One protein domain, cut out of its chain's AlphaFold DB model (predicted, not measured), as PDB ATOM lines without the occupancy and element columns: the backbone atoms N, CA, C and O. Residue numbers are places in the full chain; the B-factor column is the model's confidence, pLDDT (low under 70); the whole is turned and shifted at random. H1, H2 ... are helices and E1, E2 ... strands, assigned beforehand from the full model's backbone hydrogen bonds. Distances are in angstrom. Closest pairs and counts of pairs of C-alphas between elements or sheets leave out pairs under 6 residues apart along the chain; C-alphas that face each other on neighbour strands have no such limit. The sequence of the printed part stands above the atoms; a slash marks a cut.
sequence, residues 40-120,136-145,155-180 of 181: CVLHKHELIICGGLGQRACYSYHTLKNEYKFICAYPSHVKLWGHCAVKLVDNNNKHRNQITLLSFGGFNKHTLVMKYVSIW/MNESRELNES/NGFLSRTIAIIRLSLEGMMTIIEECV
ATOM      1  N   CYS A  40      15.218  -8.230  14.311       90.31
ATOM      2  CA  CYS A  40      15.599  -9.620  14.116       90.31
ATOM      3  C   CYS A  40      16.104 -10.273  15.402       90.31
ATOM      4  O   CYS A  40      16.722  -9.635  16.251       90.31
ATOM      5  N   VAL A  41      15.812 -11.562  15.546       89.50
ATOM      6  CA  VAL A  41      16.149 -12.367  16.716       89.50
ATOM      7  C   VAL A  41      16.773 -13.675  16.252       89.50
ATOM      8  O   VAL A  41      16.178 -14.418  15.476       89.50
ATOM      9  N   LEU A  42      17.968 -13.978  16.756       89.69
ATOM     10  CA  LEU A  42      18.657 -15.227  16.449       89.69
ATOM     11  C   LEU A  42      18.149 -16.375  17.338       89.69
ATOM     12  O   LEU A  42      18.128 -16.288  18.571       89.69
ATOM     13  N   HIS A  43      17.802 -17.497  16.714       87.50
ATOM     14  CA  HIS A  43      17.487 -18.753  17.379       87.50
ATOM     15  C   HIS A  43      18.131 -19.928  16.636       87.50
ATOM     16  O   HIS A  43      17.649 -20.360  15.597       87.50
ATOM     17  N   LYS A  44      19.223 -20.477  17.185       87.19
ATOM     18  CA  LYS A  44      20.002 -21.555  16.546       87.19
ATOM     19  C   LYS A  44      20.474 -21.136  15.141       87.19
ATOM     20  O   LYS A  44      21.198 -20.156  15.015       87.19
ATOM     21  N   HIS A  45      20.058 -21.865  14.105       88.44
ATOM     22  CA  HIS A  45      20.355 -21.594  12.698       88.44
ATOM     23  C   HIS A  45      19.279 -20.736  12.026       88.44
ATOM     24  O   HIS A  45      19.211 -20.684  10.802       88.44
ATOM     25  N   GLU A  46      18.428 -20.079  12.808       89.94
ATOM     26  CA  GLU A  46      17.320 -19.286  12.303       89.94
ATOM     27  C   GLU A  46      17.440 -17.833  12.733       89.94
ATOM     28  O   GLU A  46      17.638 -17.531  13.911       89.94
ATOM     29  N   LEU A  47      17.269 -16.925  11.780       91.00
ATOM     30  CA  LEU A  47      17.030 -15.520  12.047       91.00
ATOM     31  C   LEU A  47      15.531 -15.253  11.913       91.00
ATOM     32  O   LEU A  47      14.971 -15.304  10.819       91.00
ATOM     33  N   ILE A  48      14.887 -14.958  13.035       91.69
ATOM     34  CA  ILE A  48      13.477 -14.592  13.082       91.69
ATOM     35  C   ILE A  48      13.384 -13.093  12.853       91.69
ATOM     36  O   ILE A  48      13.955 -12.308  13.599       91.69
ATOM     37  N   ILE A  49      12.670 -12.701  11.814       91.81
ATOM     38  CA  ILE A  49      12.497 -11.326  11.368       91.81
ATOM     39  C   ILE A  49      11.075 -10.911  11.725       91.81
ATOM     40  O   ILE A  49      10.110 -11.540  11.287       91.81
ATOM     41  N   CYS A  50      10.945  -9.852  12.515       91.44
ATOM     42  CA  CYS A  50       9.689  -9.381  13.072       91.44
ATOM     43  C   CYS A  50       9.273  -8.055  12.424       91.44
ATOM     44  O   CYS A  50       9.675  -6.985  12.878       91.44
ATOM     45  N   GLY A  51       8.427  -8.129  11.391       88.19
ATOM     46  CA  GLY A  51       7.837  -6.955  10.742       88.19
ATOM     47  C   GLY A  51       8.871  -5.942  10.247       88.19
ATOM     48  O   GLY A  51       9.976  -6.323   9.886       88.19
ATOM     49  N   GLY A  52       8.509  -4.662  10.195       84.50
ATOM     50  CA  GLY A  52       9.353  -3.551   9.745       84.50
ATOM     51  C   GLY A  52       8.516  -2.310   9.428       84.50
ATOM     52  O   GLY A  52       7.303  -2.283   9.668       84.50
ATOM     53  N   LEU A  53       9.133  -1.272   8.865       82.81
ATOM     54  CA  LEU A  53       8.422  -0.067   8.438       82.81
ATOM     55  C   LEU A  53       7.404  -0.412   7.339       82.81
ATOM     56  O   LEU A  53       7.771  -0.761   6.221       82.81
ATOM     57  N   GLY A  54       6.112  -0.323   7.667       84.00
ATOM     58  CA  GLY A  54       5.017  -0.685   6.756       84.00
ATOM     59  C   GLY A  54       4.821  -2.193   6.555       84.00
ATOM     60  O   GLY A  54       3.875  -2.589   5.878       84.00
ATOM     61  N   GLN A  55       5.651  -3.037   7.176       88.56
ATOM     62  CA  GLN A  55       5.610  -4.486   7.009       88.56
ATOM     63  C   GLN A  55       5.152  -5.167   8.296       88.56
ATOM     64  O   GLN A  55       5.802  -5.062   9.328       88.56
ATOM     65  N   ARG A  56       4.047  -5.914   8.236       90.56
ATOM     66  CA  ARG A  56       3.513  -6.658   9.393       90.56
ATOM     67  C   ARG A  56       3.925  -8.124   9.424       90.56
ATOM     68  O   ARG A  56       3.789  -8.755  10.464       90.56
ATOM     69  N   ALA A  57       4.356  -8.679   8.294       90.88
ATOM     70  CA  ALA A  57       4.712 -10.091   8.220       90.88
ATOM     71  C   ALA A  57       6.040 -10.378   8.928       90.88
ATOM     72  O   ALA A  57       6.979  -9.587   8.867       90.88
ATOM     73  N   CYS A  58       6.096 -11.543   9.552       91.62
ATOM     74  CA  CYS A  58       7.266 -12.110  10.188       91.62
ATOM     75  C   CYS A  58       7.769 -13.299   9.367       91.62
ATOM     76  O   CYS A  58       6.976 -14.067   8.813       91.62
ATOM     77  N   TYR A  59       9.086 -13.471   9.330       91.38
ATOM     78  CA  TYR A  59       9.755 -14.519   8.561       91.38
ATOM     79  C   TYR A  59      10.806 -15.225   9.410       91.38
ATOM     80  O   TYR A  59      11.395 -14.612  10.291       91.38
ATOM     81  N   SER A  60      11.058 -16.502   9.140       91.88
ATOM     82  CA  SER A  60      12.241 -17.215   9.627       91.88
ATOM     83  C   SER A  60      13.171 -17.405   8.443       91.88
ATOM     84  O   SER A  60      12.749 -17.912   7.401       91.88
ATOM     85  N   TYR A  61      14.415 -16.972   8.590       90.12
ATOM     86  CA  TYR A  61      15.491 -17.235   7.650       90.12
ATOM     87  C   TYR A  61      16.403 -18.318   8.203       90.12
ATOM     88  O   TYR A  61      16.984 -18.139   9.269       90.12
ATOM     89  N   HIS A  62      16.573 -19.418   7.478       90.56
ATOM     90  CA  HIS A  62      17.452 -20.496   7.913       90.56
ATOM     91  C   HIS A  62      18.846 -20.337   7.312       90.56
ATOM     92  O   HIS A  62      19.039 -20.516   6.109       90.56
ATOM     93  N   THR A  63      19.845 -20.064   8.148       85.25
ATOM     94  CA  THR A  63      21.207 -19.707   7.722       85.25
ATOM     95  C   THR A  63      21.901 -20.807   6.925       85.25
ATOM     96  O   THR A  63      22.639 -20.500   5.997       85.25
ATOM     97  N   LEU A  64      21.634 -22.082   7.233       88.88
ATOM     98  CA  LEU A  64      22.216 -23.214   6.494       88.88
ATOM     99  C   LEU A  64      21.455 -23.551   5.207       88.88
ATOM    100  O   LEU A  64      22.035 -24.109   4.285       88.88
ATOM    101  N   LYS A  65      20.151 -23.247   5.157       88.81
ATOM    102  CA  LYS A  65      19.285 -23.589   4.013       88.81
ATOM    103  C   LYS A  65      19.185 -22.412   3.034       88.81
ATOM    104  O   LYS A  65      18.782 -22.609   1.900       88.81
ATOM    105  N   ASN A  66      19.605 -21.213   3.454       87.38
ATOM    106  CA  ASN A  66      19.537 -19.961   2.696       87.38
ATOM    107  C   ASN A  66      18.124 -19.673   2.160       87.38
ATOM    108  O   ASN A  66      17.918 -19.260   1.017       87.38
ATOM    109  N   GLU A  67      17.127 -19.923   3.007       89.19
ATOM    110  CA  GLU A  67      15.718 -19.824   2.652       89.19
ATOM    111  C   GLU A  67      14.932 -19.055   3.707       89.19
ATOM    112  O   GLU A  67      15.184 -19.164   4.908       89.19
ATOM    113  N   TYR A  68      13.933 -18.316   3.227       89.75
ATOM    114  CA  TYR A  68      12.967 -17.599   4.042       89.75
ATOM    115  C   TYR A  68      11.639 -18.341   4.039       89.75
ATOM    116  O   TYR A  68      11.161 -18.775   2.990       89.75
ATOM    117  N   LYS A  69      10.997 -18.407   5.199       91.62
ATOM    118  CA  LYS A  69       9.625 -18.886   5.338       91.62
ATOM    119  C   LYS A  69       8.798 -17.892   6.127       91.62
ATOM    120  O   LYS A  69       9.255 -17.349   7.130       91.62
ATOM    121  N   PHE A  70       7.575 -17.663   5.669       91.19
ATOM    122  CA  PHE A  70       6.594 -16.890   6.416       91.19
ATOM    123  C   PHE A  70       6.236 -17.613   7.722       91.19
ATOM    124  O   PHE A  70       6.075 -18.832   7.736       91.19
ATOM    125  N   ILE A  71       6.123 -16.848   8.806       91.44
ATOM    126  CA  ILE A  71       5.770 -17.341  10.142       91.44
ATOM    127  C   ILE A  71       4.326 -16.957  10.465       91.44
ATOM    128  O   ILE A  71       3.472 -17.811  10.681       91.44
ATOM    129  N   CYS A  72       4.091 -15.651  10.561       91.88
ATOM    130  CA  CYS A  72       2.840 -15.033  10.979       91.88
ATOM    131  C   CYS A  72       2.890 -13.539  10.639       91.88
ATOM    132  O   CYS A  72       3.864 -13.059  10.061       91.88
ATOM    133  N   ALA A  73       1.857 -12.785  10.999       90.56
ATOM    134  CA  ALA A  73       1.881 -11.333  10.912       90.56
ATOM    135  C   ALA A  73       1.421 -10.710  12.228       90.56
ATOM    136  O   ALA A  73       0.581 -11.269  12.932       90.56
ATOM    137  N   TYR A  74       1.941  -9.522  12.523       90.81
ATOM    138  CA  TYR A  74       1.407  -8.668  13.577       90.81
ATOM    139  C   TYR A  74      -0.074  -8.344  13.323       90.81
ATOM    140  O   TYR A  74      -0.474  -8.266  12.155       90.81
ATOM    141  N   PRO A  75      -0.892  -8.091  14.362       88.62
ATOM    142  CA  PRO A  75      -2.282  -7.659  14.206       88.62
ATOM    143  C   PRO A  75      -2.418  -6.397  13.341       88.62
ATOM    144  O   PRO A  75      -1.467  -5.634  13.178       88.62
ATOM    145  N   SER A  76      -3.585  -6.185  12.728       90.06
ATOM    146  CA  SER A  76      -3.788  -5.103  11.743       90.06
ATOM    147  C   SER A  76      -3.739  -3.706  12.327       90.06
ATOM    148  O   SER A  76      -3.356  -2.773  11.624       90.06
ATOM    149  N   HIS A  77      -4.073  -3.562  13.602       86.25
ATOM    150  CA  HIS A  77      -4.038  -2.292  14.312       86.25
ATOM    151  C   HIS A  77      -2.646  -1.930  14.851       86.25
ATOM    152  O   HIS A  77      -2.426  -0.781  15.228       86.25
ATOM    153  N   VAL A  78      -1.692  -2.868  14.859       87.75
ATOM    154  CA  VAL A  78      -0.348  -2.651  15.410       87.75
ATOM    155  C   VAL A  78       0.559  -1.993  14.372       87.75
ATOM    156  O   VAL A  78       0.756  -2.500  13.266       87.75
ATOM    157  N   LYS A  79       1.157  -0.859  14.749       89.31
ATOM    158  CA  LYS A  79       2.093  -0.092  13.917       89.31
ATOM    159  C   LYS A  79       3.513  -0.225  14.458       89.31
ATOM    160  O   LYS A  79       3.786   0.149  15.591       89.31
ATOM    161  N   LEU A  80       4.429  -0.675  13.607       88.62
ATOM    162  CA  LEU A  80       5.767  -1.137  13.994       88.62
ATOM    163  C   LEU A  80       6.883  -0.089  13.871       88.62
ATOM    164  O   LEU A  80       8.068  -0.418  13.947       88.62
ATOM    165  N   TRP A  81       6.543   1.181  13.668       88.69
ATOM    166  CA  TRP A  81       7.564   2.217  13.545       88.69
ATOM    167  C   TRP A  81       8.272   2.445  14.886       88.69
ATOM    168  O   TRP A  81       7.635   2.876  15.848       88.69
ATOM    169  N   GLY A  82       9.577   2.153  14.934       83.44
ATOM    170  CA  GLY A  82      10.419   2.311  16.124       83.44
ATOM    171  C   GLY A  82      10.204   1.234  17.189       83.44
ATOM    172  O   GLY A  82      10.475   1.479  18.363       83.44
ATOM    173  N   HIS A  83       9.636   0.084  16.819       88.31
ATOM    174  CA  HIS A  83       9.454  -1.026  17.752       88.31
ATOM    175  C   HIS A  83      10.745  -1.823  17.955       88.31
ATOM    176  O   HIS A  83      11.605  -1.859  17.076       88.31
ATOM    177  N   CYS A  84      10.840  -2.499  19.095       89.31
ATOM    178  CA  CYS A  84      11.897  -3.448  19.417       89.31
ATOM    179  C   CYS A  84      11.292  -4.847  19.590       89.31
ATOM    180  O   CYS A  84      10.148  -4.978  20.032       89.31
ATOM    181  N   ALA A  85      12.047  -5.890  19.248       88.50
ATOM    182  CA  ALA A  85      11.677  -7.275  19.512       88.50
ATOM    183  C   ALA A  85      12.850  -8.004  20.171       88.50
ATOM    184  O   ALA A  85      13.958  -8.007  19.641       88.50
ATOM    185  N   VAL A  86      12.602  -8.634  21.317       88.12
ATOM    186  CA  VAL A  86      13.623  -9.347  22.093       88.12
ATOM    187  C   VAL A  86      13.196 -10.779  22.367       88.12
ATOM    188  O   VAL A  86      12.010 -11.088  22.479       88.12
ATOM    189  N   LYS A  87      14.176 -11.672  22.497       88.44
ATOM    190  CA  LYS A  87      13.952 -13.047  22.937       88.44
ATOM    191  C   LYS A  87      13.885 -13.100  24.456       88.44
ATOM    192  O   LYS A  87      14.816 -12.661  25.122       88.44
ATOM    193  N   LEU A  88      12.837 -13.718  24.990       84.38
ATOM    194  CA  LEU A  88      12.771 -14.048  26.407       84.38
ATOM    195  C   LEU A  88      13.532 -15.353  26.658       84.38
ATOM    196  O   LEU A  88      13.302 -16.364  25.986       84.38
ATOM    197  N   VAL A  89      14.463 -15.320  27.609       78.56
ATOM    198  CA  VAL A  89      15.226 -16.498  28.030       78.56
ATOM    199  C   VAL A  89      14.449 -17.189  29.143       78.56
ATOM    200  O   VAL A  89      14.328 -16.654  30.240       78.56
ATOM    201  N   ASP A  90      13.920 -18.375  28.852       72.00
ATOM    202  CA  ASP A  90      13.316 -19.252  29.854       72.00
ATOM    203  C   ASP A  90      14.199 -20.490  30.038       72.00
ATOM    204  O   ASP A  90      14.362 -21.300  29.120       72.00
ATOM    205  N   ASN A  91      14.775 -20.623  31.232       66.06
ATOM    206  CA  ASN A  91      15.663 -21.727  31.591       66.06
ATOM    207  C   ASN A  91      14.915 -23.062  31.755       66.06
ATOM    208  O   ASN A  91      15.546 -24.116  31.739       66.06
ATOM    209  N   ASN A  92      13.584 -23.039  31.881       65.44
ATOM    210  CA  ASN A  92      12.761 -24.227  32.112       65.44
ATOM    211  C   ASN A  92      12.122 -24.790  30.836       65.44
ATOM    212  O   ASN A  92      11.322 -25.730  30.906       65.44
ATOM    213  N   ASN A  93      12.445 -24.237  29.665       61.75
ATOM    214  CA  ASN A  93      11.772 -24.622  28.435       61.75
ATOM    215  C   ASN A  93      12.189 -26.034  27.977       61.75
ATOM    216  O   ASN A  93      13.259 -26.248  27.404       61.75
ATOM    217  N   LYS A  94      11.304 -27.012  28.222       61.06
ATOM    218  CA  LYS A  94      11.469 -28.425  27.837       61.06
ATOM    219  C   LYS A  94      11.554 -28.620  26.319       61.06
ATOM    220  O   LYS A  94      12.135 -29.605  25.864       61.06
ATOM    221  N   HIS A  95      11.009 -27.687  25.534       65.81
ATOM    222  CA  HIS A  95      10.990 -27.762  24.077       65.81
ATOM    223  C   HIS A  95      12.055 -26.843  23.480       65.81
ATOM    224  O   HIS A  95      11.861 -25.641  23.324       65.81
ATOM    225  N   ARG A  96      13.184 -27.435  23.071       73.50
ATOM    226  CA  ARG A  96      14.349 -26.715  22.517       73.50
ATOM    227  C   ARG A  96      14.059 -25.916  21.238       73.50
ATOM    228  O   ARG A  96      14.935 -25.177  20.796       73.50
ATOM    229  N   ASN A  97      12.893 -26.097  20.622       82.19
ATOM    230  CA  ASN A  97      12.510 -25.494  19.338       82.19
ATOM    231  C   ASN A  97      11.493 -24.364  19.492       82.19
ATOM    232  O   ASN A  97      11.116 -23.748  18.498       82.19
ATOM    233  N   GLN A  98      11.017 -24.134  20.716       85.88
ATOM    234  CA  GLN A  98      10.091 -23.063  21.020       85.88
ATOM    235  C   GLN A  98      10.831 -21.928  21.716       85.88
ATOM    236  O   GLN A  98      11.660 -22.156  22.597       85.88
ATOM    237  N   ILE A  99      10.493 -20.695  21.365       88.25
ATOM    238  CA  ILE A  99      10.921 -19.498  22.081       88.25
ATOM    239  C   ILE A  99       9.736 -18.559  22.271       88.25
ATOM    240  O   ILE A  99       8.744 -18.606  21.539       88.25
ATOM    241  N   THR A 100       9.890 -17.659  23.229       89.06
ATOM    242  CA  THR A 100       8.967 -16.551  23.435       89.06
ATOM    243  C   THR A 100       9.675 -15.263  23.042       89.06
ATOM    244  O   THR A 100      10.805 -15.016  23.466       89.06
ATOM    245  N   LEU A 101       9.023 -14.452  22.220       89.94
ATOM    246  CA  LEU A 101       9.480 -13.123  21.840       89.94
ATOM    247  C   LEU A 101       8.603 -12.079  22.524       89.94
ATOM    248  O   LEU A 101       7.388 -12.258  22.630       89.94
ATOM    249  N   LEU A 102       9.214 -10.980  22.947       88.81
ATOM    250  CA  LEU A 102       8.526  -9.787  23.415       88.81
ATOM    251  C   LEU A 102       8.765  -8.674  22.402       88.81
ATOM    252  O   LEU A 102       9.896  -8.239  22.206       88.81
ATOM    253  N   SER A 103       7.696  -8.226  21.759       88.75
ATOM    254  CA  SER A 103       7.703  -7.079  20.860       88.75
ATOM    255  C   SER A 103       7.071  -5.894  21.564       88.75
ATOM    256  O   SER A 103       5.943  -5.994  22.039       88.75
ATOM    257  N   PHE A 104       7.785  -4.781  21.670       88.62
ATOM    258  CA  PHE A 104       7.326  -3.642  22.452       88.62
ATOM    259  C   PHE A 104       7.850  -2.305  21.926       88.62
ATOM    260  O   PHE A 104       8.749  -2.240  21.083       88.62
ATOM    261  N   GLY A 105       7.277  -1.222  22.442       86.25
ATOM    262  CA  GLY A 105       7.670   0.138  22.099       86.25
ATOM    263  C   GLY A 105       6.992   0.626  20.823       86.25
ATOM    264  O   GLY A 105       5.798   0.406  20.621       86.25
ATOM    265  N   GLY A 106       7.748   1.329  19.983       82.44
ATOM    266  CA  GLY A 106       7.220   2.001  18.803       82.44
ATOM    267  C   GLY A 106       6.473   3.297  19.109       82.44
ATOM    268  O   GLY A 106       6.033   3.558  20.228       82.44
ATOM    269  N   PHE A 107       6.303   4.123  18.075       84.31
ATOM    270  CA  PHE A 107       5.613   5.412  18.178       84.31
ATOM    271  C   PHE A 107       4.172   5.263  18.683       84.31
ATOM    272  O   PHE A 107       3.694   6.064  19.480       84.31
ATOM    273  N   ASN A 108       3.488   4.203  18.241       83.38
ATOM    274  CA  ASN A 108       2.105   3.921  18.627       83.38
ATOM    275  C   ASN A 108       2.003   3.059  19.891       83.38
ATOM    276  O   ASN A 108       0.892   2.679  20.229       83.38
ATOM    277  N   LYS A 109       3.133   2.779  20.561       84.88
ATOM    278  CA  LYS A 109       3.252   2.025  21.815       84.88
ATOM    279  C   LYS A 109       2.448   0.723  21.824       84.88
ATOM    280  O   LYS A 109       1.268   0.713  22.150       84.88
ATOM    281  N   HIS A 110       3.102  -0.400  21.562       84.19
ATOM    282  CA  HIS A 110       2.507  -1.720  21.794       84.19
ATOM    283  C   HIS A 110       3.356  -2.550  22.749       84.19
ATOM    284  O   HIS A 110       4.513  -2.235  23.028       84.19
ATOM    285  N   THR A 111       2.772  -3.626  23.265       88.25
ATOM    286  CA  THR A 111       3.491  -4.695  23.961       88.25
ATOM    287  C   THR A 111       2.800  -6.017  23.641       88.25
ATOM    288  O   THR A 111       1.630  -6.224  23.952       88.25
ATOM    289  N   LEU A 112       3.524  -6.899  22.963       86.69
ATOM    290  CA  LEU A 112       3.039  -8.152  22.403       86.69
ATOM    291  C   LEU A 112       3.975  -9.281  22.804       86.69
ATOM    292  O   LEU A 112       5.188  -9.184  22.628       86.69
ATOM    293  N   VAL A 113       3.400 -10.383  23.262       86.88
ATOM    294  CA  VAL A 113       4.114 -11.647  23.418       86.88
ATOM    295  C   VAL A 113       3.808 -12.528  22.224       86.88
ATOM    296  O   VAL A 113       2.651 -12.745  21.864       86.88
ATOM    297  N   MET A 114       4.863 -13.040  21.603       87.56
ATOM    298  CA  MET A 114       4.766 -13.928  20.455       87.56
ATOM    299  C   MET A 114       5.389 -15.267  20.804       87.56
ATOM    300  O   MET A 114       6.539 -15.331  21.243       87.56
ATOM    301  N   LYS A 115       4.638 -16.346  20.598       89.88
ATOM    302  CA  LYS A 115       5.188 -17.696  20.705       89.88
ATOM    303  C   LYS A 115       5.670 -18.120  19.331       89.88
ATOM    304  O   LYS A 115       4.909 -18.064  18.367       89.88
ATOM    305  N   TYR A 116       6.929 -18.531  19.269       89.81
ATOM    306  CA  TYR A 116       7.534 -19.047  18.057       89.81
ATOM    307  C   TYR A 116       7.951 -20.498  18.253       89.81
ATOM    308  O   TYR A 116       8.688 -20.801  19.188       89.81
ATOM    309  N   VAL A 117       7.506 -21.375  17.364       89.44
ATOM    310  CA  VAL A 117       8.010 -22.732  17.182       89.44
ATOM    311  C   VAL A 117       8.710 -22.785  15.833       89.44
ATOM    312  O   VAL A 117       8.158 -22.317  14.832       89.44
ATOM    313  N   SER A 118       9.921 -23.346  15.821       89.75
ATOM    314  CA  SER A 118      10.670 -23.555  14.584       89.75
ATOM    315  C   SER A 118       9.802 -24.251  13.537       89.75
ATOM    316  O   SER A 118       9.194 -25.289  13.791       89.75
ATOM    317  N   ILE A 119       9.749 -23.650  12.351       89.00
ATOM    318  CA  ILE A 119       9.028 -24.176  11.179       89.00
ATOM    319  C   ILE A 119       9.955 -24.949  10.235       89.00
ATOM    320  O   ILE A 119       9.581 -25.319   9.113       89.00
ATOM    321  N   TRP A 120      11.199 -25.142  10.656       89.31
ATOM    322  CA  TRP A 120      12.162 -25.978   9.971       89.31
ATOM    323  C   TRP A 120      12.140 -27.338  10.654       89.31
ATOM    324  O   TRP A 120      12.182 -27.419  11.876       89.31
ATOM    325  N   MET A 136       0.312 -22.844  15.728       59.06
ATOM    326  CA  MET A 136       0.446 -21.615  14.969       59.06
ATOM    327  C   MET A 136       1.336 -20.652  15.747       59.06
ATOM    328  O   MET A 136       1.244 -20.507  16.967       59.06
ATOM    329  N   ASN A 137       2.221 -19.986  15.017       68.81
ATOM    330  CA  ASN A 137       2.994 -18.889  15.568       68.81
ATOM    331  C   ASN A 137       2.054 -17.694  15.734       68.81
ATOM    332  O   ASN A 137       1.577 -17.120  14.757       68.81
ATOM    333  N   GLU A 138       1.764 -17.341  16.979       72.94
ATOM    334  CA  GLU A 138       0.739 -16.362  17.332       72.94
ATOM    335  C   GLU A 138       1.351 -15.186  18.086       72.94
ATOM    336  O   GLU A 138       2.267 -15.353  18.896       72.94
ATOM    337  N   SER A 139       0.797 -13.997  17.849       72.56
ATOM    338  CA  SER A 139       1.064 -12.795  18.637       72.56
ATOM    339  C   SER A 139      -0.161 -12.462  19.481       72.56
ATOM    340  O   SER A 139      -1.289 -12.525  18.994       72.56
ATOM    341  N   ARG A 140       0.054 -12.141  20.757       74.75
ATOM    342  CA  ARG A 140      -1.002 -11.765  21.704       74.75
ATOM    343  C   ARG A 140      -0.576 -10.529  22.485       74.75
ATOM    344  O   ARG A 140       0.594 -10.396  22.839       74.75
ATOM    345  N   GLU A 141      -1.514  -9.626  22.739       70.50
ATOM    346  CA  GLU A 141      -1.270  -8.450  23.579       70.50
ATOM    347  C   GLU A 141      -1.127  -8.859  25.038       70.50
ATOM    348  O   GLU A 141      -1.866  -9.715  25.528       70.50
ATOM    349  N   LEU A 142      -0.153  -8.256  25.719       56.88
ATOM    350  CA  LEU A 142      -0.063  -8.364  27.167       56.88
ATOM    351  C   LEU A 142      -1.031  -7.363  27.793       56.88
ATOM    352  O   LEU A 142      -0.911  -6.160  27.576       56.88
ATOM    353  N   ASN A 143      -1.962  -7.867  28.598       44.09
ATOM    354  CA  ASN A 143      -2.656  -7.070  29.597       44.09
ATOM    355  C   ASN A 143      -1.761  -6.966  30.843       44.09
ATOM    356  O   ASN A 143      -1.046  -7.906  31.179       44.09
ATOM    357  N   GLU A 144      -1.740  -5.800  31.488       38.44
ATOM    358  CA  GLU A 144      -0.823  -5.480  32.588       38.44
ATOM    359  C   GLU A 144      -0.921  -6.490  33.746       38.44
ATOM    360  O   GLU A 144      -1.749  -6.362  34.641       38.44
ATOM    361  N   SER A 145      -0.060  -7.508  33.749       36.84
ATOM    362  CA  SER A 145       0.352  -8.224  34.954       36.84
ATOM    363  C   SER A 145       1.635  -9.020  34.694       36.84
ATOM    364  O   SER A 145       1.705  -9.854  33.796       36.84
ATOM    365  N   ASN A 155      21.071  -1.465  18.958       35.31
ATOM    366  CA  ASN A 155      20.930  -0.327  18.057       35.31
ATOM    367  C   ASN A 155      21.169  -0.803  16.616       35.31
ATOM    368  O   ASN A 155      22.199  -1.406  16.329       35.31
ATOM    369  N   GLY A 156      20.240  -0.514  15.705       37.50
ATOM    370  CA  GLY A 156      20.384  -0.824  14.282       37.50
ATOM    371  C   GLY A 156      19.664   0.200  13.417       37.50
ATOM    372  O   GLY A 156      18.518  -0.002  13.029       37.50
ATOM    373  N   PHE A 157      20.335   1.324  13.171       38.34
ATOM    374  CA  PHE A 157      19.886   2.440  12.340       38.34
ATOM    375  C   PHE A 157      20.085   2.114  10.843       38.34
ATOM    376  O   PHE A 157      21.147   1.641  10.450       38.34
ATOM    377  N   LEU A 158      19.058   2.393  10.030       40.81
ATOM    378  CA  LEU A 158      19.052   2.619   8.573       40.81
ATOM    379  C   LEU A 158      20.043   1.811   7.705       40.81
ATOM    380  O   LEU A 158      21.065   2.329   7.263       40.81
ATOM    381  N   SER A 159      19.650   0.615   7.266       36.22
ATOM    382  CA  SER A 159      20.119   0.105   5.972       36.22
ATOM    383  C   SER A 159      19.059  -0.757   5.291       36.22
ATOM    384  O   SER A 159      18.306  -1.481   5.938       36.22
ATOM    385  N   ARG A 160      18.993  -0.673   3.956       38.06
ATOM    386  CA  ARG A 160      18.155  -1.535   3.100       38.06
ATOM    387  C   ARG A 160      18.678  -2.978   3.028       38.06
ATOM    388  O   ARG A 160      18.048  -3.818   2.394       38.06
ATOM    389  N   THR A 161      19.796  -3.256   3.693       35.66
ATOM    390  CA  THR A 161      20.484  -4.541   3.719       35.66
ATOM    391  C   THR A 161      20.557  -5.027   5.163       35.66
ATOM    392  O   THR A 161      21.156  -4.364   6.007       35.66
ATOM    393  N   ILE A 162      19.974  -6.195   5.456       40.88
ATOM    394  CA  ILE A 162      20.252  -6.896   6.715       40.88
ATOM    395  C   ILE A 162      21.647  -7.506   6.580       40.88
ATOM    396  O   ILE A 162      21.823  -8.533   5.929       40.88
ATOM    397  N   ALA A 163      22.648  -6.859   7.173       34.06
ATOM    398  CA  ALA A 163      23.975  -7.434   7.323       34.06
ATOM    399  C   ALA A 163      23.984  -8.322   8.577       34.06
ATOM    400  O   ALA A 163      24.030  -7.823   9.699       34.06
ATOM    401  N   ILE A 164      23.927  -9.646   8.402       38.03
ATOM    402  CA  ILE A 164      24.227 -10.575   9.499       38.03
ATOM    403  C   ILE A 164      25.749 -10.630   9.623       38.03
ATOM    404  O   ILE A 164      26.417 -11.311   8.845       38.03
ATOM    405  N   ILE A 165      26.310  -9.900  10.583       36.97
ATOM    406  CA  ILE A 165      27.742  -9.976  10.868       36.97
ATOM    407  C   ILE A 165      27.992 -11.267  11.650       36.97
ATOM    408  O   ILE A 165      27.599 -11.395  12.810       36.97
ATOM    409  N   ARG A 166      28.633 -12.253  11.018       32.44
ATOM    410  CA  ARG A 166      29.128 -13.442  11.719       32.44
ATOM    411  C   ARG A 166      30.438 -13.067  12.407       32.44
ATOM    412  O   ARG A 166      31.508 -13.217  11.830       32.44
ATOM    413  N   LEU A 167      30.347 -12.526  13.617       32.97
ATOM    414  CA  LEU A 167      31.524 -12.160  14.400       32.97
ATOM    415  C   LEU A 167      32.132 -13.404  15.061       32.97
ATOM    416  O   LEU A 167      31.430 -14.201  15.684       32.97
ATOM    417  N   SER A 168      33.452 -13.559  14.930       33.03
ATOM    418  CA  SER A 168      34.251 -14.380  15.849       33.03
ATOM    419  C   SER A 168      34.080 -13.835  17.275       33.03
ATOM    420  O   SER A 168      33.865 -12.635  17.443       33.03
ATOM    421  N   LEU A 169      34.199 -14.688  18.299       33.88
ATOM    422  CA  LEU A 169      34.214 -14.265  19.709       33.88
ATOM    423  C   LEU A 169      35.210 -13.119  19.959       33.88
ATOM    424  O   LEU A 169      34.904 -12.199  20.710       33.88
ATOM    425  N   GLU A 170      36.342 -13.127  19.255       35.53
ATOM    426  CA  GLU A 170      37.349 -12.061  19.307       35.53
ATOM    427  C   GLU A 170      36.858 -10.760  18.648       35.53
ATOM    428  O   GLU A 170      37.067  -9.679  19.187       35.53
ATOM    429  N   GLY A 171      36.111 -10.852  17.542       34.91
ATOM    430  CA  GLY A 171      35.550  -9.688  16.845       34.91
ATOM    431  C   GLY A 171      34.387  -9.014  17.581       34.91
ATOM    432  O   GLY A 171      34.109  -7.842  17.340       34.91
ATOM    433  N   MET A 172      33.710  -9.722  18.495       37.09
ATOM    434  CA  MET A 172      32.675  -9.128  19.353       37.09
ATOM    435  C   MET A 172      33.262  -8.220  20.440       37.09
ATOM    436  O   MET A 172      32.627  -7.233  20.797       37.09
ATOM    437  N   MET A 173      34.466  -8.516  20.942       31.56
ATOM    438  CA  MET A 173      35.134  -7.679  21.949       31.56
ATOM    439  C   MET A 173      35.619  -6.349  21.365       31.56
ATOM    440  O   MET A 173      35.434  -5.312  21.994       31.56
ATOM    441  N   THR A 174      36.164  -6.351  20.145       33.41
ATOM    442  CA  THR A 174      36.733  -5.145  19.519       33.41
ATOM    443  C   THR A 174      35.677  -4.087  19.184       33.41
ATOM    444  O   THR A 174      35.896  -2.903  19.403       33.41
ATOM    445  N   ILE A 175      34.491  -4.502  18.724       39.19
ATOM    446  CA  ILE A 175      33.413  -3.567  18.352       39.19
ATOM    447  C   ILE A 175      32.807  -2.874  19.584       39.19
ATOM    448  O   ILE A 175      32.343  -1.740  19.487       39.19
ATOM    449  N   ILE A 176      32.825  -3.529  20.752       37.12
ATOM    450  CA  ILE A 176      32.352  -2.918  22.001       37.12
ATOM    451  C   ILE A 176      33.306  -1.805  22.454       37.12
ATOM    452  O   ILE A 176      32.824  -0.774  22.913       37.12
ATOM    453  N   GLU A 177      34.623  -1.964  22.291       29.64
ATOM    454  CA  GLU A 177      35.576  -0.904  22.654       29.64
ATOM    455  C   GLU A 177      35.536   0.289  21.686       29.64
ATOM    456  O   GLU A 177      35.576   1.431  22.138       29.64
ATOM    457  N   GLU A 178      35.351   0.061  20.382       31.38
ATOM    458  CA  GLU A 178      35.284   1.148  19.388       31.38
ATOM    459  C   GLU A 178      33.958   1.930  19.401       31.38
ATOM    460  O   GLU A 178      33.904   3.050  18.905       31.38
ATOM    461  N   CYS A 179      32.884   1.381  19.978       31.70
ATOM    462  CA  CYS A 179      31.602   2.083  20.133       31.70
ATOM    463  C   CYS A 179      31.480   2.864  21.458       31.70
ATOM    464  O   CYS A 179      30.450   3.501  21.694       31.70
ATOM    465  N   VAL A 180      32.492   2.790  22.335       32.91
ATOM    466  CA  VAL A 180      32.545   3.486  23.638       32.91
ATOM    467  C   VAL A 180      33.522   4.683  23.622       32.91
ATOM    468  O   VAL A 180      33.590   5.424  24.603       32.91
TER     469      VAL A 180
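Overview. This is residues 40 to 120, 136 to 145 and 155 to 180 of the 181 residues of an uncharacterized protein of Reticulomyxa filosa (UniProt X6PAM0). Two strongly twisted sheets of four strands lie face to face as a sandwich, E1 to E4 in one and E5 to E8 in the other. A tail, residues 155 to 168, leads to the helix H1, which lies well off to one side of the sandwich. The printed part has 117 residues, with eight named strands followed by one named helix, and the class is mostly strand. Both sheets are antiparallel, in the orders E1 E2 E3 E4 and E5 E6 E7 E8. The whole is compact, with a radius of gyration of the C-alphas of 15.3 A and spans of 41 by 34 by 30 A.

Along the chain. Find C-alpha 40 at (15.599, -9.620, 14.116); here E1 begins, residues 40 to 43. Next come E2, residues 46 to 52, 17.8 A long, E3, residues 55 to 62, 19.9 A, and E4, residues 67 to 73, 18.2 A. Look for E5 at residues 83 to 88, 16.0 A, E6 at residues 98 to 105, 23.4 A, and E7 at residues 110 to 117, 22.2 A. E8 is residues 138 to 141. H1, residues 169 to 178, runs 15.5 A to C-alpha 178 at (35.284, 1.148, 19.388).

Arrangement. Start with E1 to E4, a meander, each strand the antiparallel neighbour of the one before. In the hairpin E1 and E2, N 41 and O 48 are 2.8 A apart; in E2 and E3, N 49 and O 59 are 2.8 A apart; in E3 and E4, N 58 and O 72 are 2.7 A apart. E5, E6 and E7 form a second meander: look at N 86 and O 102, 2.9 A, and N 112 and O 103, 2.7 A. E8 is antiparallel to E7, with N 113 and O 140 at 2.8 A. The strands of one sheet stand at 28 degrees to those of the other. Between the sheets, the closest C-alphas of edge strands E1 and E5 are those of Val 41 and Lys 87, 6.6 A; those of edge strands E4 and E8 are Cys 72 and Glu 138, 6.8 A. H1 is not on either sheet; 2 of its 6 O i to N i+4 pairs and 3 of its 7 O i to N i+3 pairs are within hydrogen-bond range.

Size, cuts and confidence. The two farthest C-alphas, His 77 and Glu 170, are 42.8 A apart. Residues 121 to 135 are not printed, a gap of 13.5 A between C-alphas 120 and 136; residues 146 to 154 are not printed either, a gap of 27.8 A between C-alphas 145 and 155. Of the links printed whole, none is long. Residues 156 to 161 stand free, as do 168 to 174, of which 169 to 174 belong to H1. The model's pLDDT is under 70 at residues 91 to 95, 136 to 137, 142 to 145 and 155 to 180.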